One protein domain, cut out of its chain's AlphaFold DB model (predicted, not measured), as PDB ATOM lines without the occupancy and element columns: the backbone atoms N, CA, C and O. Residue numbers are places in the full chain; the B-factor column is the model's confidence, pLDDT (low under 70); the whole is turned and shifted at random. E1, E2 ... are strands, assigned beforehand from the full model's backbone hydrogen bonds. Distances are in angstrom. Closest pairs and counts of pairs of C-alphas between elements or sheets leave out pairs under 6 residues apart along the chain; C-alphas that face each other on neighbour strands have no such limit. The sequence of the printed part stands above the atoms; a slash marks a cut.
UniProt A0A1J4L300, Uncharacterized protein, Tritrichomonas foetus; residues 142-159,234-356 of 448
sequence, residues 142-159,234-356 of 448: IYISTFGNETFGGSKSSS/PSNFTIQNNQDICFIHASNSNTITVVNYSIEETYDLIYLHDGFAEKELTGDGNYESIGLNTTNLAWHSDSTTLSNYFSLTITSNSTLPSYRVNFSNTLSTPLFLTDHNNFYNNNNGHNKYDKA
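Overview. This is residues 142 to 159 and 234 to 356 of the 448 residues of an uncharacterized protein of Tritrichomonas foetus (UniProt A0A1J4L300). Two sheets lie face to face as a sandwich with nearly aligned strands, E7, E6, E9, E4, E1 and E11 in one and E3, E2, E10, E5 and E8 in the other. Beyond the edge strand E11 lies E12, and from the tail after it residues 342 to 349 stick out as a loop. The printed part has 141 residues with no named helix and twelve named strands, E1 to E12 in order along the chain; both sheets are mixed and the class is all strand. It is compact, with a radius of gyration of the C-alphas of 15.1 A and spans of 42 by 36 by 31 A.

Arrangement. Start at residues 142 to 145 (E1), in the sheet that runs, strand beside strand, residues 278 to 281 (E7), 269 to 273 (E6), 294 to 300 (E9), 245 to 250 (E4), E1 and 324 to 328 (E11). E1 is parallel to E4, with N 143 and O 246 2.8 A apart, and antiparallel to E11, with N 144 and O 325 2.8 A apart. E9 is antiparallel to E4, with N 247 and O 297 at 2.7 A. E6 and E7 form a hairpin, with N 279 and O 272 at 2.8 A. The other sheet runs residues 237 to 239 (E3), 149 to 156 (E2), 309 to 316 (E10), 255 to 263 (E5) and 283 to 291 (E8). E3 is parallel to E2, with N 239 and O 155 at 3.0 A. E10 is antiparallel to E5, with N 311 and O 260 at 2.7 A. In this sandwich, two sheets face to face, the best planes stand 5 degrees apart. Residues 335 to 338 (E12) pair with no named strand; the closest C-alphas of E11 and E12, Val 325 and Leu 337, are 7.1 A apart.

Along the chain. Find C-alpha 142 at (52.371, -2.899, 1.470), where E1 begins. E2 runs 24.1 A, and E4 16.8 A. E5 runs 24.0 A from C-alpha 255 at (43.880, -19.902, 5.355). E8, 22.5 A long, bends by 54 degrees at residue 286. E9 measures 20.0 A and E10 23.5 A. E12 ends at C-alpha 338, (63.858, -7.375, 6.769).

Size, cuts and confidence. The two C-alphas farthest apart, those of Thr 266 and Asn 345, are 44.8 A apart. Residues 160 to 233 are not printed, and C-alphas 159 and 234 are 18.8 A apart across the cut. Of the links that are printed whole, none is long. Residues 354 to 355 pair, parallel, with residues 325 to 326 of E11. The mean pLDDT of the printed part is 81.8; 27 residues are under 70, among them 340 to 356.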
ATOM      1  N   ILE A 142      52.509  -1.449   1.484       91.31
ATOM      2  CA  ILE A 142      52.371  -2.899   1.470       91.31
ATOM      3  C   ILE A 142      52.669  -3.396   2.875       91.31
ATOM      4  O   ILE A 142      53.658  -2.988   3.483       91.31
ATOM      5  N   TYR A 143      51.793  -4.254   3.374       90.94
ATOM      6  CA  TYR A 143      51.898  -4.934   4.653       90.94
ATOM      7  C   TYR A 143      52.021  -6.424   4.371       90.94
ATOM      8  O   TYR A 143      51.269  -6.953   3.560       90.94
ATOM      9  N   ILE A 144      52.978  -7.091   5.003       92.69
ATOM     10  CA  ILE A 144      53.235  -8.519   4.836       92.69
ATOM     11  C   ILE A 144      53.194  -9.174   6.213       92.69
ATOM     12  O   ILE A 144      53.847  -8.683   7.136       92.69
ATOM     13  N   SER A 145      52.446 -10.269   6.341       92.31
ATOM     14  CA  SER A 145      52.420 -11.111   7.540       92.31
ATOM     15  C   SER A 145      52.549 -12.595   7.190       92.31
ATOM     16  O   SER A 145      51.992 -13.058   6.197       92.31
ATOM     17  N   THR A 146      53.260 -13.357   8.017       93.56
ATOM     18  CA  THR A 146      53.298 -14.834   7.954       93.56
ATOM     19  C   THR A 146      52.717 -15.499   9.205       93.56
ATOM     20  O   THR A 146      52.802 -16.718   9.370       93.56
ATOM     21  N   PHE A 147      52.115 -14.711  10.105       91.25
ATOM     22  CA  PHE A 147      51.537 -15.212  11.351       91.25
ATOM     23  C   PHE A 147      50.337 -16.121  11.082       91.25
ATOM     24  O   PHE A 147      49.482 -15.815  10.253       91.25
ATOM     25  N   GLY A 148      50.235 -17.217  11.842       90.62
ATOM     26  CA  GLY A 148      49.095 -18.132  11.757       90.62
ATOM     27  C   GLY A 148      47.757 -17.432  12.016       90.62
ATOM     28  O   GLY A 148      46.807 -17.623  11.263       90.62
ATOM     29  N   ASN A 149      47.726 -16.559  13.028       91.56
ATOM     30  CA  ASN A 149      46.573 -15.741  13.392       91.56
ATOM     31  C   ASN A 149      46.929 -14.262  13.267       91.56
ATOM     32  O   ASN A 149      47.831 -13.782  13.957       91.56
ATOM     33  N   GLU A 150      46.204 -13.542  12.422       88.75
ATOM     34  CA  GLU A 150      46.439 -12.126  12.169       88.75
ATOM     35  C   GLU A 150      45.121 -11.357  12.156       88.75
ATOM     36  O   GLU A 150      44.100 -11.837  11.664       88.75
ATOM     37  N   THR A 151      45.149 -10.133  12.679       88.94
ATOM     38  CA  THR A 151      44.048  -9.183  12.512       88.94
ATOM     39  C   THR A 151      44.621  -7.866  12.030       88.94
ATOM     40  O   THR A 151      45.521  -7.295  12.648       88.94
ATOM     41  N   PHE A 152      44.095  -7.382  10.916       86.38
ATOM     42  CA  PHE A 152      44.540  -6.188  10.231       86.38
ATOM     43  C   PHE A 152      43.330  -5.314   9.927       86.38
ATOM     44  O   PHE A 152      42.448  -5.712   9.179       86.38
ATOM     45  N   GLY A 153      43.265  -4.128  10.523       85.12
ATOM     46  CA  GLY A 153      42.164  -3.198  10.303       85.12
ATOM     47  C   GLY A 153      42.678  -1.829   9.905       85.12
ATOM     48  O   GLY A 153      43.647  -1.343  10.493       85.12
ATOM     49  N   GLY A 154      42.016  -1.218   8.929       84.12
ATOM     50  CA  GLY A 154      42.290   0.138   8.487       84.12
ATOM     51  C   GLY A 154      41.014   0.963   8.466       84.12
ATOM     52  O   GLY A 154      39.956   0.481   8.067       84.12
ATOM     53  N   SER A 155      41.124   2.218   8.881       84.75
ATOM     54  CA  SER A 155      40.042   3.196   8.801       84.75
ATOM     55  C   SER A 155      40.567   4.515   8.242       84.75
ATOM     56  O   SER A 155      41.734   4.885   8.445       84.75
ATOM     57  N   LYS A 156      39.713   5.240   7.513       79.75
ATOM     58  CA  LYS A 156      40.008   6.636   7.164       79.75
ATOM     59  C   LYS A 156      40.046   7.445   8.452       79.75
ATOM     60  O   LYS A 156      39.163   7.313   9.297       79.75
ATOM     61  N   SER A 157      41.071   8.284   8.615       68.62
ATOM     62  CA  SER A 157      41.048   9.267   9.696       68.62
ATOM     63  C   SER A 157      39.866  10.186   9.419       68.62
ATOM     64  O   SER A 157      39.930  10.957   8.459       68.62
ATOM     65  N   SER A 158      38.790  10.082  10.203       62.09
ATOM     66  CA  SER A 158      37.679  11.020  10.101       62.09
ATOM     67  C   SER A 158      38.278  12.423  10.155       62.09
ATOM     68  O   SER A 158      38.989  12.785  11.097       62.09
ATOM     69  N   SER A 159      38.122  13.184   9.069       43.72
ATOM     70  CA  SER A 159      38.557  14.573   9.033       43.72
ATOM     71  C   SER A 159      37.873  15.247  10.209       43.72
ATOM     72  O   SER A 159      36.646  15.289  10.216       43.72
ATOM     73  N   PRO A 234      40.196  -2.616  16.504       51.72
ATOM     74  CA  PRO A 234      41.628  -2.376  16.515       51.72
ATOM     75  C   PRO A 234      42.051  -1.947  15.103       51.72
ATOM     76  O   PRO A 234      42.551  -2.742  14.307       51.72
ATOM     77  N   SER A 235      41.797  -0.682  14.755       54.22
ATOM     78  CA  SER A 235      42.434  -0.072  13.595       54.22
ATOM     79  C   SER A 235      43.924  -0.005  13.912       54.22
ATOM     80  O   SER A 235      44.373   0.741  14.782       54.22
ATOM     81  N   ASN A 236      44.697  -0.864  13.254       66.31
ATOM     82  CA  ASN A 236      46.138  -0.927  13.478       66.31
ATOM     83  C   ASN A 236      46.851   0.224  12.747       66.31
ATOM     84  O   ASN A 236      48.035   0.466  12.980       66.31
ATOM     85  N   PHE A 237      46.145   0.942  11.863       71.56
ATOM     86  CA  PHE A 237      46.655   2.096  11.132       71.56
ATOM     87  C   PHE A 237      45.523   2.987  10.596       71.56
ATOM     88  O   PHE A 237      44.419   2.531  10.297       71.56
ATOM     89  N   THR A 238      45.839   4.272  10.434       71.38
ATOM     90  CA  THR A 238      45.000   5.253   9.741       71.38
ATOM     91  C   THR A 238      45.428   5.391   8.289       71.38
ATOM     92  O   THR A 238      46.621   5.427   7.959       71.38
ATOM     93  N   ILE A 239      44.437   5.486   7.413       71.56
ATOM     94  CA  ILE A 239      44.632   5.575   5.971       71.56
ATOM     95  C   ILE A 239      44.364   7.001   5.544       71.56
ATOM     96  O   ILE A 239      43.358   7.601   5.922       71.56
ATOM     97  N   GLN A 240      45.303   7.552   4.782       73.75
ATOM     98  CA  GLN A 240      45.093   8.839   4.145       73.75
ATOM     99  C   GLN A 240      44.345   8.611   2.837       73.75
ATOM    100  O   GLN A 240      44.601   7.640   2.130       73.75
ATOM    101  N   ASN A 241      43.473   9.550   2.505       72.00
ATOM    102  CA  ASN A 241      42.782   9.607   1.226       72.00
ATOM    103  C   ASN A 241      43.756   9.481   0.035       72.00
ATOM    104  O   ASN A 241      44.880   9.996   0.089       72.00
ATOM    105  N   ASN A 242      43.312   8.822  -1.041       76.38
ATOM    106  CA  ASN A 242      44.094   8.510  -2.247       76.38
ATOM    107  C   ASN A 242      45.344   7.660  -1.972       76.38
ATOM    108  O   ASN A 242      46.428   7.919  -2.511       76.38
ATOM    109  N   GLN A 243      45.218   6.656  -1.101       79.69
ATOM    110  CA  GLN A 243      46.272   5.672  -0.866       79.69
ATOM    111  C   GLN A 243      45.778   4.259  -1.131       79.69
ATOM    112  O   GLN A 243      44.900   3.763  -0.433       79.69
ATOM    113  N   ASP A 244      46.443   3.601  -2.077       87.38
ATOM    114  CA  ASP A 244      46.288   2.170  -2.299       87.38
ATOM    115  C   ASP A 244      47.142   1.410  -1.296       87.38
ATOM    116  O   ASP A 244      48.354   1.656  -1.162       87.38
ATOM    117  N   ILE A 245      46.506   0.478  -0.599       89.69
ATOM    118  CA  ILE A 245      47.142  -0.328   0.433       89.69
ATOM    119  C   ILE A 245      46.951  -1.790   0.100       89.69
ATOM    120  O   ILE A 245      45.838  -2.217  -0.184       89.69
ATOM    121  N   CYS A 246      48.039  -2.546   0.167       92.50
ATOM    122  CA  CYS A 246      48.014  -3.988   0.012       92.50
ATOM    123  C   CYS A 246      48.380  -4.638   1.338       92.50
ATOM    124  O   CYS A 246      49.337  -4.232   2.000       92.50
ATOM    125  N   PHE A 247      47.654  -5.681   1.685       92.88
ATOM    126  CA  PHE A 247      47.983  -6.609   2.737       92.88
ATOM    127  C   PHE A 247      48.215  -7.978   2.106       92.88
ATOM    128  O   PHE A 247      47.370  -8.489   1.382       92.88
ATOM    129  N   ILE A 248      49.367  -8.566   2.386       94.62
ATOM    130  CA  ILE A 248      49.806  -9.845   1.855       94.62
ATOM    131  C   ILE A 248      50.033 -10.787   3.031       94.62
ATOM    132  O   ILE A 248      50.737 -10.458   3.986       94.62
ATOM    133  N   HIS A 249      49.473 -11.982   2.939       94.88
ATOM    134  CA  HIS A 249      49.688 -13.057   3.890       94.88
ATOM    135  C   HIS A 249      50.196 -14.308   3.194       94.88
ATOM    136  O   HIS A 249      49.753 -14.632   2.090       94.88
ATOM    137  N   ALA A 250      51.138 -14.987   3.844       95.19
ATOM    138  CA  ALA A 250      51.646 -16.281   3.416       95.19
ATOM    139  C   ALA A 250      51.627 -17.283   4.577       95.19
ATOM    140  O   ALA A 250      51.953 -16.957   5.716       95.19
ATOM    141  N   SER A 251      51.280 -18.523   4.265       95.00
ATOM    142  CA  SER A 251      51.126 -19.643   5.189       95.00
ATOM    143  C   SER A 251      51.571 -20.928   4.496       95.00
ATOM    144  O   SER A 251      51.479 -21.049   3.286       95.00
ATOM    145  N   ASN A 252      52.036 -21.937   5.225       94.19
ATOM    146  CA  ASN A 252      52.244 -23.284   4.666       94.19
ATOM    147  C   ASN A 252      51.031 -24.214   4.869       94.19
ATOM    148  O   ASN A 252      51.128 -25.424   4.692       94.19
ATOM    149  N   SER A 253      49.884 -23.642   5.228       94.62
ATOM    150  CA  SER A 253      48.602 -24.321   5.420       94.62
ATOM    151  C   SER A 253      47.455 -23.488   4.838       94.62
ATOM    152  O   SER A 253      47.642 -22.304   4.545       94.62
ATOM    153  N   ASN A 254      46.272 -24.088   4.697       94.75
ATOM    154  CA  ASN A 254      45.073 -23.366   4.269       94.75
ATOM    155  C   ASN A 254      44.756 -22.204   5.216       94.75
ATOM    156  O   ASN A 254      44.978 -22.285   6.429       94.75
ATOM    157  N   THR A 255      44.200 -21.142   4.649       94.19
ATOM    158  CA  THR A 255      43.880 -19.902   5.355       94.19
ATOM    159  C   THR A 255      42.372 -19.694   5.376       94.19
ATOM    160  O   THR A 255      41.690 -19.869   4.371       94.19
ATOM    161  N   ILE A 256      41.832 -19.321   6.530       96.44
ATOM    162  CA  ILE A 256      40.471 -18.799   6.651       96.44
ATOM    163  C   ILE A 256      40.600 -17.289   6.748       96.44
ATOM    164  O   ILE A 256      41.294 -16.784   7.632       96.44
ATOM    165  N   THR A 257      39.949 -16.587   5.830       96.00
ATOM    166  CA  THR A 257      39.977 -15.133   5.738       96.00
ATOM    167  C   THR A 257      38.575 -14.585   5.956       96.00
ATOM    168  O   THR A 257      37.651 -14.946   5.235       96.00
ATOM    169  N   VAL A 258      38.422 -13.692   6.932       95.81
ATOM    170  CA  VAL A 258      37.171 -12.983   7.223       95.81
ATOM    171  C   VAL A 258      37.407 -11.489   7.050       95.81
ATOM    172  O   VAL A 258      38.267 -10.917   7.719       95.81
ATOM    173  N   VAL A 259      36.643 -10.850   6.169       94.56
ATOM    174  CA  VAL A 259      36.699  -9.412   5.903       94.56
ATOM    175  C   VAL A 259      35.381  -8.779   6.315       94.56
ATOM    176  O   VAL A 259      34.362  -8.989   5.668       94.56
ATOM    177  N   ASN A 260      35.415  -7.951   7.353       93.62
ATOM    178  CA  ASN A 260      34.324  -7.049   7.708       93.62
ATOM    179  C   ASN A 260      34.629  -5.673   7.130       93.62
ATOM    180  O   ASN A 260      35.702  -5.138   7.399       93.62
ATOM    181  N   TYR A 261      33.719  -5.084   6.366       92.06
ATOM    182  CA  TYR A 261      33.979  -3.819   5.690       92.06
ATOM    183  C   TYR A 261      32.732  -2.941   5.618       92.06
ATOM    184  O   TYR A 261      31.602  -3.427   5.604       92.06
ATOM    185  N   SER A 262      32.976  -1.637   5.587       90.06
ATOM    186  CA  SER A 262      31.998  -0.595   5.298       90.06
ATOM    187  C   SER A 262      32.715   0.439   4.449       90.06
ATOM    188  O   SER A 262      33.581   1.167   4.943       90.06
ATOM    189  N   ILE A 263      32.460   0.397   3.142       87.25
ATOM    190  CA  ILE A 263      33.095   1.264   2.152       87.25
ATOM    191  C   ILE A 263      32.058   1.816   1.178       87.25
ATOM    192  O   ILE A 263      31.066   1.165   0.856       87.25
ATOM    193  N   GLU A 264      32.298   3.016   0.668       84.94
ATOM    194  CA  GLU A 264      31.384   3.652  -0.279       84.94
ATOM    195  C   GLU A 264      31.357   2.922  -1.634       84.94
ATOM    196  O   GLU A 264      32.370   2.857  -2.328       84.94
ATOM    197  N   GLU A 265      30.180   2.425  -2.037       80.88
ATOM    198  CA  GLU A 265      29.983   1.545  -3.205       80.88
ATOM    199  C   GLU A 265      30.517   2.091  -4.536       80.88
ATOM    200  O   GLU A 265      30.806   1.318  -5.444       80.88
ATOM    201  N   THR A 266      30.593   3.416  -4.688       81.31
ATOM    202  CA  THR A 266      30.890   4.051  -5.984       81.31
ATOM    203  C   THR A 266      32.377   4.336  -6.193       81.31
ATOM    204  O   THR A 266      32.820   4.406  -7.338       81.31
ATOM    205  N   TYR A 267      33.145   4.515  -5.116       81.56
ATOM    206  CA  TYR A 267      34.500   5.075  -5.199       81.56
ATOM    207  C   TYR A 267      35.561   4.216  -4.507       81.56
ATOM    208  O   TYR A 267      36.717   4.228  -4.924       81.56
ATOM    209  N   ASP A 268      35.178   3.436  -3.494       83.56
ATOM    210  CA  ASP A 268      36.105   2.578  -2.766       83.56
ATOM    211  C   ASP A 268      35.883   1.111  -3.125       83.56
ATOM    212  O   ASP A 268      34.756   0.622  -3.208       83.56
ATOM    213  N   LEU A 269      36.992   0.398  -3.313       89.38
ATOM    214  CA  LEU A 269      36.996  -0.991  -3.763       89.38
ATOM    215  C   LEU A 269      37.991  -1.796  -2.935       89.38
ATOM    216  O   LEU A 269      39.165  -1.421  -2.823       89.38
ATOM    217  N   ILE A 270      37.529  -2.918  -2.381       91.62
ATOM    218  CA  ILE A 270      38.392  -3.928  -1.768       91.62
ATOM    219  C   ILE A 270      38.480  -5.121  -2.718       91.62
ATOM    220  O   ILE A 270      37.474  -5.718  -3.090       91.62
ATOM    221  N   TYR A 271      39.705  -5.484  -3.075       93.62
ATOM    222  CA  TYR A 271      40.035  -6.669  -3.852       93.62
ATOM    223  C   TYR A 271      40.644  -7.702  -2.922       93.62
ATOM    224  O   TYR A 271      41.685  -7.444  -2.323       93.62
ATOM    225  N   LEU A 272      40.013  -8.865  -2.798       93.38
ATOM    226  CA  LEU A 272      40.527  -9.985  -2.022       93.38
ATOM    227  C   LEU A 272      40.870 -11.145  -2.955       93.38
ATOM    228  O   LEU A 272      39.995 -11.672  -3.630       93.38
ATOM    229  N   HIS A 273      42.124 -11.573  -2.949       92.88
ATOM    230  CA  HIS A 273      42.597 -12.773  -3.620       92.88
ATOM    231  C   HIS A 273      42.951 -13.834  -2.573       92.88
ATOM    232  O   HIS A 273      43.884 -13.644  -1.795       92.88
ATOM    233  N   ASP A 274      42.236 -14.956  -2.563       88.00
ATOM    234  CA  ASP A 274      42.367 -16.041  -1.568       88.00
ATOM    235  C   ASP A 274      43.315 -17.182  -1.999       88.00
ATOM    236  O   ASP A 274      43.374 -18.254  -1.396       88.00
ATOM    237  N   GLY A 275      44.041 -16.967  -3.094       82.56
ATOM    238  CA  GLY A 275      44.942 -17.952  -3.692       82.56
ATOM    239  C   GLY A 275      44.301 -18.743  -4.833       82.56
ATOM    240  O   GLY A 275      45.032 -19.383  -5.586       82.56
ATOM    241  N   PHE A 276      42.980 -18.648  -5.017       82.31
ATOM    242  CA  PHE A 276      42.271 -19.237  -6.154       82.31
ATOM    243  C   PHE A 276      41.690 -18.183  -7.088       82.31
ATOM    244  O   PHE A 276      41.831 -18.292  -8.307       82.31
ATOM    245  N   ALA A 277      41.001 -17.197  -6.519       87.25
ATOM    246  CA  ALA A 277      40.269 -16.204  -7.282       87.25
ATOM    247  C   ALA A 277      40.329 -14.836  -6.610       87.25
ATOM    248  O   ALA A 277      40.462 -14.718  -5.393       87.25
ATOM    249  N   GLU A 278      40.192 -13.795  -7.427       90.94
ATOM    250  CA  GLU A 278      39.992 -12.433  -6.950       90.94
ATOM    251  C   GLU A 278      38.492 -12.155  -6.783       90.94
ATOM    252  O   GLU A 278      37.676 -12.466  -7.656       90.94
ATOM    253  N   LYS A 279      38.132 -11.547  -5.654       93.81
ATOM    254  CA  LYS A 279      36.788 -11.089  -5.327       93.81
ATOM    255  C   LYS A 279      36.805  -9.589  -5.068       93.81
ATOM    256  O   LYS A 279      37.524  -9.110  -4.197       93.81
ATOM    257  N   GLU A 280      35.964  -8.868  -5.799       94.38
ATOM    258  CA  GLU A 280      35.674  -7.456  -5.551       94.38
ATOM    259  C   GLU A 280      34.561  -7.322  -4.498       94.38
ATOM    260  O   GLU A 280      33.550  -8.035  -4.554       94.38
ATOM    261  N   LEU A 281      34.778  -6.434  -3.528       93.00
ATOM    262  CA  LEU A 281      33.889  -6.125  -2.412       93.00
ATOM    263  C   LEU A 281      33.616  -4.611  -2.388       93.00
ATOM    264  O   LEU A 281      34.553  -3.818  -2.489       93.00
ATOM    265  N   THR A 282      32.342  -4.237  -2.233       92.06
ATOM    266  CA  THR A 282      31.818  -2.856  -2.197       92.06
ATOM    267  C   THR A 282      30.666  -2.744  -1.197       92.06
ATOM    268  O   THR A 282      29.992  -3.744  -0.933       92.06
ATOM    269  N   GLY A 283      30.399  -1.542  -0.681       90.56
ATOM    270  CA  GLY A 283      29.297  -1.292   0.252       90.56
ATOM    271  C   GLY A 283      29.608  -1.758   1.671       90.56
ATOM    272  O   GLY A 283      30.756  -1.723   2.114       90.56
ATOM    273  N   ASP A 284      28.579  -2.232   2.369       91.12
ATOM    274  CA  ASP A 284      28.692  -2.766   3.724       91.12
ATOM    275  C   ASP A 284      28.537  -4.284   3.713       91.12
ATOM    276  O   ASP A 284      27.585  -4.824   3.137       91.12
ATOM    277  N   GLY A 285      29.442  -5.000   4.376       92.94
ATOM    278  CA  GLY A 285      29.361  -6.450   4.380       92.94
ATOM    279  C   GLY A 285      30.352  -7.176   5.271       92.94
ATOM    280  O   GLY A 285      31.258  -6.610   5.884       92.94
ATOM    281  N   ASN A 286      30.139  -8.486   5.318       94.69
ATOM    282  CA  ASN A 286      31.083  -9.459   5.835       94.69
ATOM    283  C   ASN A 286      31.283 -10.525   4.755       94.69
ATOM    284  O   ASN A 286      30.306 -11.046   4.210       94.69
ATOM    285  N   TYR A 287      32.536 -10.827   4.442       95.56
ATOM    286  CA  TYR A 287      32.916 -11.857   3.491       95.56
ATOM    287  C   TYR A 287      33.873 -12.848   4.145       95.56
ATOM    288  O   TYR A 287      34.877 -12.454   4.733       95.56
ATOM    289  N   GLU A 288      33.576 -14.135   4.007       95.81
ATOM    290  CA  GLU A 288      34.415 -15.227   4.491       95.81
ATOM    291  C   GLU A 288      34.848 -16.096   3.308       95.81
ATOM    292  O   GLU A 288      34.019 -16.496   2.485       95.81
ATOM    293  N   SER A 289      36.143 -16.396   3.232       94.94
ATOM    294  CA  SER A 289      36.699 -17.342   2.269       94.94
ATOM    295  C   SER A 289      37.694 -18.294   2.920       94.94
ATOM    296  O   SER A 289      38.366 -17.974   3.904       94.94
ATOM    297  N   ILE A 290      37.782 -19.491   2.344       93.81
ATOM    298  CA  ILE A 290      38.811 -20.475   2.667       93.81
ATOM    299  C   ILE A 290      39.767 -20.508   1.482       93.81
ATOM    300  O   ILE A 290      39.431 -21.027   0.417       93.81
ATOM    301  N   GLY A 291      40.938 -19.920   1.683       88.69
ATOM    302  CA  GLY A 291      42.004 -19.828   0.704       88.69
ATOM    303  C   GLY A 291      43.050 -20.928   0.839       88.69
ATOM    304  O   GLY A 291      43.016 -21.772   1.743       88.69
ATOM    305  N   LEU A 292      44.024 -20.891  -0.070       88.56
ATOM    306  CA  LEU A 292      45.230 -21.717   0.010       88.56
ATOM    307  C   LEU A 292      46.205 -21.128   1.046       88.56
ATOM    308  O   LEU A 292      45.841 -20.694   2.136       88.56
ATOM    309  N   ASN A 293      47.477 -21.133   0.681       91.31
ATOM    310  CA  ASN A 293      48.635 -20.689   1.425       91.31
ATOM    311  C   ASN A 293      48.920 -19.191   1.285       91.31
ATOM    312  O   ASN A 293      49.867 -18.711   1.898       91.31
ATOM    313  N   THR A 294      48.170 -18.454   0.468       92.06
ATOM    314  CA  THR A 294      48.414 -17.025   0.260       92.06
ATOM    315  C   THR A 294      47.106 -16.256   0.204       92.06
ATOM    316  O   THR A 294      46.149 -16.703  -0.425       92.06
ATOM    317  N   THR A 295      47.101 -15.082   0.825       92.56
ATOM    318  CA  THR A 295      45.992 -14.129   0.761       92.56
ATOM    319  C   THR A 295      46.554 -12.765   0.393       92.56
ATOM    320  O   THR A 295      47.546 -12.324   0.969       92.56
ATOM    321  N   ASN A 296      45.932 -12.074  -0.556       93.56
ATOM    322  CA  ASN A 296      46.268 -10.696  -0.899       93.56
ATOM    323  C   ASN A 296      44.996  -9.849  -0.855       93.56
ATOM    324  O   ASN A 296      44.034 -10.149  -1.552       93.56
ATOM    325  N   LEU A 297      44.983  -8.805  -0.033       94.06
ATOM    326  CA  LEU A 297      43.909  -7.825   0.032       94.06
ATOM    327  C   LEU A 297      44.452  -6.476  -0.424       94.06
ATOM    328  O   LEU A 297      45.370  -5.948   0.195       94.06
ATOM    329  N   ALA A 298      43.863  -5.887  -1.457       92.88
ATOM    330  CA  ALA A 298      44.148  -4.523  -1.875       92.88
ATOM    331  C   ALA A 298      42.927  -3.635  -1.623       92.88
ATOM    332  O   ALA A 298      41.819  -3.976  -2.024       92.88
ATOM    333  N   TRP A 299      43.130  -2.484  -0.992       90.94
ATOM    334  CA  TRP A 299      42.104  -1.456  -0.853       90.94
ATOM    335  C   TRP A 299      42.511  -0.211  -1.635       90.94
ATOM    336  O   TRP A 299      43.580   0.356  -1.391       90.94
ATOM    337  N   HIS A 300      41.644   0.199  -2.561       88.38
ATOM    338  CA  HIS A 300      41.676   1.506  -3.202       88.38
ATOM    339  C   HIS A 300      40.790   2.489  -2.434       88.38
ATOM    340  O   HIS A 300      39.595   2.250  -2.252       88.38
ATOM    341  N   SER A 301      41.398   3.580  -1.979       80.69
ATOM    342  CA  SER A 301      40.796   4.524  -1.046       80.69
ATOM    343  C   SER A 301      40.650   5.899  -1.702       80.69
ATOM    344  O   SER A 301      41.628   6.642  -1.774       80.69
ATOM    345  N   ASP A 302      39.452   6.260  -2.158       81.88
ATOM    346  CA  ASP A 302      39.183   7.536  -2.822       81.88
ATOM    347  C   ASP A 302      39.109   8.695  -1.813       81.88
ATOM    348  O   ASP A 302      38.689   8.561  -0.656       81.88
ATOM    349  N   SER A 303      39.565   9.867  -2.241       73.69
ATOM    350  CA  SER A 303      39.523  11.105  -1.477       73.69
ATOM    351  C   SER A 303      38.156  11.702  -1.180       73.69
ATOM    352  O   SER A 303      38.085  12.523  -0.263       73.69
ATOM    353  N   THR A 304      37.106  11.344  -1.915       75.44
ATOM    354  CA  THR A 304      35.772  11.937  -1.756       75.44
ATOM    355  C   THR A 304      34.944  11.275  -0.662       75.44
ATOM    356  O   THR A 304      34.003  11.887  -0.164       75.44
ATOM    357  N   THR A 305      35.295  10.057  -0.261       72.00
ATOM    358  CA  THR A 305      34.518   9.289   0.718       72.00
ATOM    359  C   THR A 305      34.927   9.666   2.152       72.00
ATOM    360  O   THR A 305      36.114   9.878   2.430       72.00
ATOM    361  N   LEU A 306      33.964   9.736   3.072       65.25
ATOM    362  CA  LEU A 306      34.170  10.344   4.395       65.25
ATOM    363  C   LEU A 306      34.416   9.342   5.535       65.25
ATOM    364  O   LEU A 306      35.124   9.678   6.486       65.25
ATOM    365  N   SER A 307      33.859   8.133   5.467       60.62
ATOM    366  CA  SER A 307      33.892   7.180   6.585       60.62
ATOM    367  C   SER A 307      33.926   5.741   6.093       60.62
ATOM    368  O   SER A 307      32.885   5.110   5.950       60.62
ATOM    369  N   ASN A 308      35.134   5.226   5.873       80.00
ATOM    370  CA  ASN A 308      35.327   3.861   5.405       80.00
ATOM    371  C   ASN A 308      36.256   3.102   6.348       80.00
ATOM    372  O   ASN A 308      37.273   3.642   6.809       80.00
ATOM    373  N   TYR A 309      35.912   1.847   6.610       86.19
ATOM    374  CA  TYR A 309      36.755   0.929   7.358       86.19
ATOM    375  C   TYR A 309      36.727  -0.468   6.753       86.19
ATOM    376  O   TYR A 309      35.770  -0.886   6.100       86.19
ATOM    377  N   PHE A 310      37.772  -1.225   7.055       87.75
ATOM    378  CA  PHE A 310      37.752  -2.672   6.937       87.75
ATOM    379  C   PHE A 310      38.538  -3.303   8.085       87.75
ATOM    380  O   PHE A 310      39.453  -2.702   8.653       87.75
ATOM    381  N   SER A 311      38.176  -4.533   8.411       90.12
ATOM    382  CA  SER A 311      38.869  -5.418   9.330       90.12
ATOM    383  C   SER A 311      39.013  -6.770   8.654       90.12
ATOM    384  O   SER A 311      38.028  -7.413   8.308       90.12
ATOM    385  N   LEU A 312      40.252  -7.201   8.503       92.12
ATOM    386  CA  LEU A 312      40.669  -8.475   7.957       92.12
ATOM    387  C   LEU A 312      41.164  -9.350   9.107       92.12
ATOM    388  O   LEU A 312      42.107  -8.985   9.804       92.12
ATOM    389  N   THR A 313      40.555 -10.511   9.286       94.31
ATOM    390  CA  THR A 313      41.013 -11.539  10.219       94.31
ATOM    391  C   THR A 313      41.440 -12.755   9.423       94.31
ATOM    392  O   THR A 313      40.672 -13.267   8.612       94.31
ATOM    393  N   ILE A 314      42.661 -13.222   9.663       93.94
ATOM    394  CA  ILE A 314      43.211 -14.423   9.043       93.94
ATOM    395  C   ILE A 314      43.525 -15.436  10.128       93.94
ATOM    396  O   ILE A 314      44.089 -15.106  11.172       93.94
ATOM    397  N   THR A 315      43.141 -16.681   9.882       96.25
ATOM    398  CA  THR A 315      43.412 -17.824  10.753       96.25
ATOM    399  C   THR A 315      43.955 -18.969   9.913       96.25
ATOM    400  O   THR A 315      43.383 -19.337   8.891       96.25
ATOM    401  N   SER A 316      45.077 -19.535  10.336       95.25
ATOM    402  CA  SER A 316      45.753 -20.650   9.678       95.25
ATOM    403  C   SER A 316      46.602 -21.419  10.684       95.25
ATOM    404  O   SER A 316      47.041 -20.877  11.699       95.25
ATOM    405  N   ASN A 317      46.891 -22.680  10.370       95.31
ATOM    406  CA  ASN A 317      47.796 -23.521  11.155       95.31
ATOM    407  C   ASN A 317      49.249 -23.377  10.669       95.31
ATOM    408  O   ASN A 317      50.005 -24.348  10.684       95.31
ATOM    409  N   SER A 318      49.615 -22.185  10.177       93.44
ATOM    410  CA  SER A 318      50.935 -21.916   9.608       93.44
ATOM    411  C   SER A 318      52.033 -22.196  10.630       93.44
ATOM    412  O   SER A 318      51.964 -21.730  11.769       93.44
ATOM    413  N   THR A 319      53.063 -22.923  10.207       92.94
ATOM    414  CA  THR A 319      54.298 -23.127  10.981       92.94
ATOM    415  C   THR A 319      55.479 -22.339  10.416       92.94
ATOM    416  O   THR A 319      56.621 -22.568  10.815       92.94
ATOM    417  N   LEU A 320      55.219 -21.416   9.483       91.12
ATOM    418  CA  LEU A 320      56.243 -20.510   8.976       91.12
ATOM    419  C   LEU A 320      56.799 -19.632  10.109       91.12
ATOM    420  O   LEU A 320      56.064 -19.307  11.046       91.12
ATOM    421  N   PRO A 321      58.069 -19.196  10.021       89.44
ATOM    422  CA  PRO A 321      58.586 -18.176  10.919       89.44
ATOM    423  C   PRO A 321      57.729 -16.911  10.819       89.44
ATOM    424  O   PRO A 321      57.294 -16.529   9.728       89.44
ATOM    425  N   SER A 322      57.459 -16.293  11.964       88.25
ATOM    426  CA  SER A 322      56.482 -15.214  12.089       88.25
ATOM    427  C   SER A 322      57.110 -13.850  11.804       88.25
ATOM    428  O   SER A 322      57.861 -13.327  12.621       88.25
ATOM    429  N   TYR A 323      56.747 -13.257  10.671       87.19
ATOM    430  CA  TYR A 323      57.236 -11.971  10.187       87.19
ATOM    431  C   TYR A 323      56.081 -10.978  10.045       87.19
ATOM    432  O   TYR A 323      54.989 -11.362   9.618       87.19
ATOM    433  N   ARG A 324      56.318  -9.700  10.375       86.94
ATOM    434  CA  ARG A 324      55.388  -8.578  10.144       86.94
ATOM    435  C   ARG A 324      56.142  -7.361   9.644       86.94
ATOM    436  O   ARG A 324      56.823  -6.683  10.405       86.94
ATOM    437  N   VAL A 325      55.950  -7.030   8.377       86.50
ATOM    438  CA  VAL A 325      56.661  -5.918   7.744       86.50
ATOM    439  C   VAL A 325      55.679  -4.999   7.040       86.50
ATOM    440  O   VAL A 325      54.735  -5.453   6.404       86.50
ATOM    441  N   ASN A 326      55.903  -3.694   7.139       87.06
ATOM    442  CA  ASN A 326      55.292  -2.692   6.284       87.06
ATOM    443  C   ASN A 326      56.366  -1.961   5.485       87.06
ATOM    444  O   ASN A 326      57.458  -1.714   5.977       87.06
ATOM    445  N   PHE A 327      56.056  -1.556   4.263       84.62
ATOM    446  CA  PHE A 327      56.935  -0.677   3.505       84.62
ATOM    447  C   PHE A 327      56.154   0.175   2.521       84.62
ATOM    448  O   PHE A 327      54.993  -0.082   2.201       84.62
ATOM    449  N   SER A 328      56.812   1.230   2.049       84.81
ATOM    450  CA  SER A 328      56.313   2.031   0.937       84.81
ATOM    451  C   SER A 328      56.991   1.584  -0.348       84.81
ATOM    452  O   SER A 328      58.212   1.451  -0.395       84.81
ATOM    453  N   ASN A 329      56.195   1.357  -1.387       76.94
ATOM    454  CA  ASN A 329      56.697   0.952  -2.691       76.94
ATOM    455  C   ASN A 329      57.566   2.073  -3.293       76.94
ATOM    456  O   ASN A 329      57.106   3.206  -3.455       76.94
ATOM    457  N   THR A 330      58.817   1.748  -3.629       68.56
ATOM    458  CA  THR A 330      59.713   2.622  -4.397       68.56
ATOM    459  C   THR A 330      59.846   2.063  -5.814       68.56
ATOM    460  O   THR A 330      59.963   0.860  -6.014       68.56
ATOM    461  N   LEU A 331      59.765   2.928  -6.829       68.19
ATOM    462  CA  LEU A 331      59.418   2.497  -8.192       68.19
ATOM    463  C   LEU A 331      60.544   1.810  -8.983       68.19
ATOM    464  O   LEU A 331      60.285   1.307 -10.074       68.19
ATOM    465  N   SER A 332      61.785   1.809  -8.495       75.31
ATOM    466  CA  SER A 332      62.949   1.540  -9.354       75.31
ATOM    467  C   SER A 332      63.835   0.369  -8.941       75.31
ATOM    468  O   SER A 332      64.626  -0.090  -9.763       75.31
ATOM    469  N   THR A 333      63.753  -0.119  -7.703       82.69
ATOM    470  CA  THR A 333      64.708  -1.114  -7.187       82.69
ATOM    471  C   THR A 333      64.020  -2.165  -6.326       82.69
ATOM    472  O   THR A 333      63.151  -1.793  -5.535       82.69
ATOM    473  N   PRO A 334      64.412  -3.450  -6.439       85.75
ATOM    474  CA  PRO A 334      63.966  -4.469  -5.503       85.75
ATOM    475  C   PRO A 334      64.245  -4.058  -4.059       85.75
ATOM    476  O   PRO A 334      65.302  -3.495  -3.763       85.75
ATOM    477  N   LEU A 335      63.287  -4.328  -3.181       87.75
ATOM    478  CA  LEU A 335      63.343  -3.981  -1.769       87.75
ATOM    479  C   LEU A 335      63.473  -5.248  -0.932       87.75
ATOM    480  O   LEU A 335      62.618  -6.123  -1.014       87.75
ATOM    481  N   PHE A 336      64.511  -5.330  -0.108       87.44
ATOM    482  CA  PHE A 336      64.706  -6.447   0.812       87.44
ATOM    483  C   PHE A 336      63.766  -6.324   2.014       87.44
ATOM    484  O   PHE A 336      63.618  -5.252   2.601       87.44
ATOM    485  N   LEU A 337      63.099  -7.425   2.352       86.38
ATOM    486  CA  LEU A 337      62.092  -7.490   3.403       86.38
ATOM    487  C   LEU A 337      62.748  -7.999   4.677       86.38
ATOM    488  O   LEU A 337      62.851  -9.207   4.894       86.38
ATOM    489  N   THR A 338      63.212  -7.062   5.498       81.50
ATOM    490  CA  THR A 338      63.858  -7.375   6.769       81.50
ATOM    491  C   THR A 338      62.882  -7.353   7.924       81.50
ATOM    492  O   THR A 338      62.070  -6.434   8.027       81.50
ATOM    493  N   ASP A 339      63.016  -8.322   8.819       71.69
ATOM    494  CA  ASP A 339      62.316  -8.316  10.096       71.69
ATOM    495  C   ASP A 339      63.208  -7.644  11.141       71.69
ATOM    496  O   ASP A 339      64.327  -8.094  11.394       71.69
ATOM    497  N   HIS A 340      62.749  -6.542  11.732       59.88
ATOM    498  CA  HIS A 340      63.537  -5.770  12.696       59.88
ATOM    499  C   HIS A 340      63.413  -6.388  14.099       59.88
ATOM    500  O   HIS A 340      63.255  -5.702  15.108       59.88
ATOM    501  N   ASN A 341      63.510  -7.716  14.180       54.41
ATOM    502  CA  ASN A 341      63.176  -8.500  15.366       54.41
ATOM    503  C   ASN A 341      64.290  -8.522  16.432       54.41
ATOM    504  O   ASN A 341      64.580  -9.546  17.044       54.41
ATOM    505  N   ASN A 342      64.895  -7.362  16.703       45.97
ATOM    506  CA  ASN A 342      65.785  -7.154  17.851       45.97
ATOM    507  C   ASN A 342      65.090  -6.501  19.064       45.97
ATOM    508  O   ASN A 342      65.760  -6.151  20.031       45.97
ATOM    509  N   PHE A 343      63.756  -6.376  19.075       44.97
ATOM    510  CA  PHE A 343      63.003  -5.854  20.228       44.97
ATOM    511  C   PHE A 343      62.036  -6.880  20.840       44.97
ATOM    512  O   PHE A 343      60.891  -6.580  21.184       44.97
ATOM    513  N   TYR A 344      62.534  -8.093  21.078       43.88
ATOM    514  CA  TYR A 344      61.951  -9.026  22.046       43.88
ATOM    515  C   TYR A 344      62.136  -8.481  23.478       43.88
ATOM    516  O   TYR A 344      63.047  -8.892  24.189       43.88
ATOM    517  N   ASN A 345      61.325  -7.496  23.885       40.88
ATOM    518  CA  ASN A 345      60.951  -7.244  25.290       40.88
ATOM    519  C   ASN A 345      60.009  -6.038  25.434       40.88
ATOM    520  O   ASN A 345      60.346  -5.035  26.060       40.88
ATOM    521  N   ASN A 346      58.792  -6.113  24.897       39.91
ATOM    522  CA  ASN A 346      57.736  -5.252  25.423       39.91
ATOM    523  C   ASN A 346      56.415  -6.008  25.511       39.91
ATOM    524  O   ASN A 346      55.734  -6.235  24.517       39.91
ATOM    525  N   ASN A 347      56.043  -6.356  26.743       48.75
ATOM    526  CA  ASN A 347      54.816  -7.057  27.131       48.75
ATOM    527  C   ASN A 347      53.517  -6.265  26.860       48.75
ATOM    528  O   ASN A 347      52.463  -6.629  27.370       48.75
ATOM    529  N   ASN A 348      53.563  -5.208  26.044       45.88
ATOM    530  CA  ASN A 348      52.416  -4.371  25.701       45.88
ATOM    531  C   ASN A 348      52.046  -4.519  24.215       45.88
ATOM    532  O   ASN A 348      52.137  -3.579  23.432       45.88
ATOM    533  N   GLY A 349      51.660  -5.738  23.833       47.81
ATOM    534  CA  GLY A 349      50.358  -6.030  23.214       47.81
ATOM    535  C   GLY A 349      49.862  -5.262  21.982       47.81
ATOM    536  O   GLY A 349      48.657  -5.275  21.755       47.81
ATOM    537  N   HIS A 350      50.707  -4.628  21.170       51.78
ATOM    538  CA  HIS A 350      50.258  -4.052  19.897       51.78
ATOM    539  C   HIS A 350      50.930  -4.746  18.710       51.78
ATOM    540  O   HIS A 350      52.156  -4.792  18.625       51.78
ATOM    541  N   ASN A 351      50.105  -5.266  17.790       55.41
ATOM    542  CA  ASN A 351      50.488  -5.814  16.484       55.41
ATOM    543  C   ASN A 351      51.067  -4.699  15.596       55.41
ATOM    544  O   ASN A 351      50.427  -4.223  14.659       55.41
ATOM    545  N   LYS A 352      52.256  -4.212  15.940       60.31
ATOM    546  CA  LYS A 352      52.931  -3.160  15.194       60.31
ATOM    547  C   LYS A 352      53.688  -3.800  14.035       60.31
ATOM    548  O   LYS A 352      54.404  -4.775  14.225       60.31
ATOM    549  N   TYR A 353      53.494  -3.259  12.838       55.88
ATOM    550  CA  TYR A 353      54.287  -3.638  11.675       55.88
ATOM    551  C   TYR A 353      55.592  -2.854  11.705       55.88
ATOM    552  O   TYR A 353      55.559  -1.626  11.861       55.88
ATOM    553  N   ASP A 354      56.712  -3.535  11.493       55.28
ATOM    554  CA  ASP A 354      58.003  -2.872  11.376       55.28
ATOM    555  C   ASP A 354      58.151  -2.244   9.999       55.28
ATOM    556  O   ASP A 354      57.700  -2.788   8.994       55.28
ATOM    557  N   LYS A 355      58.755  -1.057   9.946       58.53
ATOM    558  CA  LYS A 355      59.059  -0.416   8.671       58.53
ATOM    559  C   LYS A 355      60.241  -1.159   8.052       58.53
ATOM    560  O   LYS A 355      61.317  -1.159   8.638       58.53
ATOM    561  N   ALA A 356      60.055  -1.764   6.883       57.28
ATOM    562  CA  ALA A 356      61.167  -2.293   6.112       57.28
ATOM    563  C   ALA A 356      62.060  -1.121   5.714       57.28
ATOM    564  O   ALA A 356      61.593  -0.138   5.117       57.28
TER     565      ALA A 356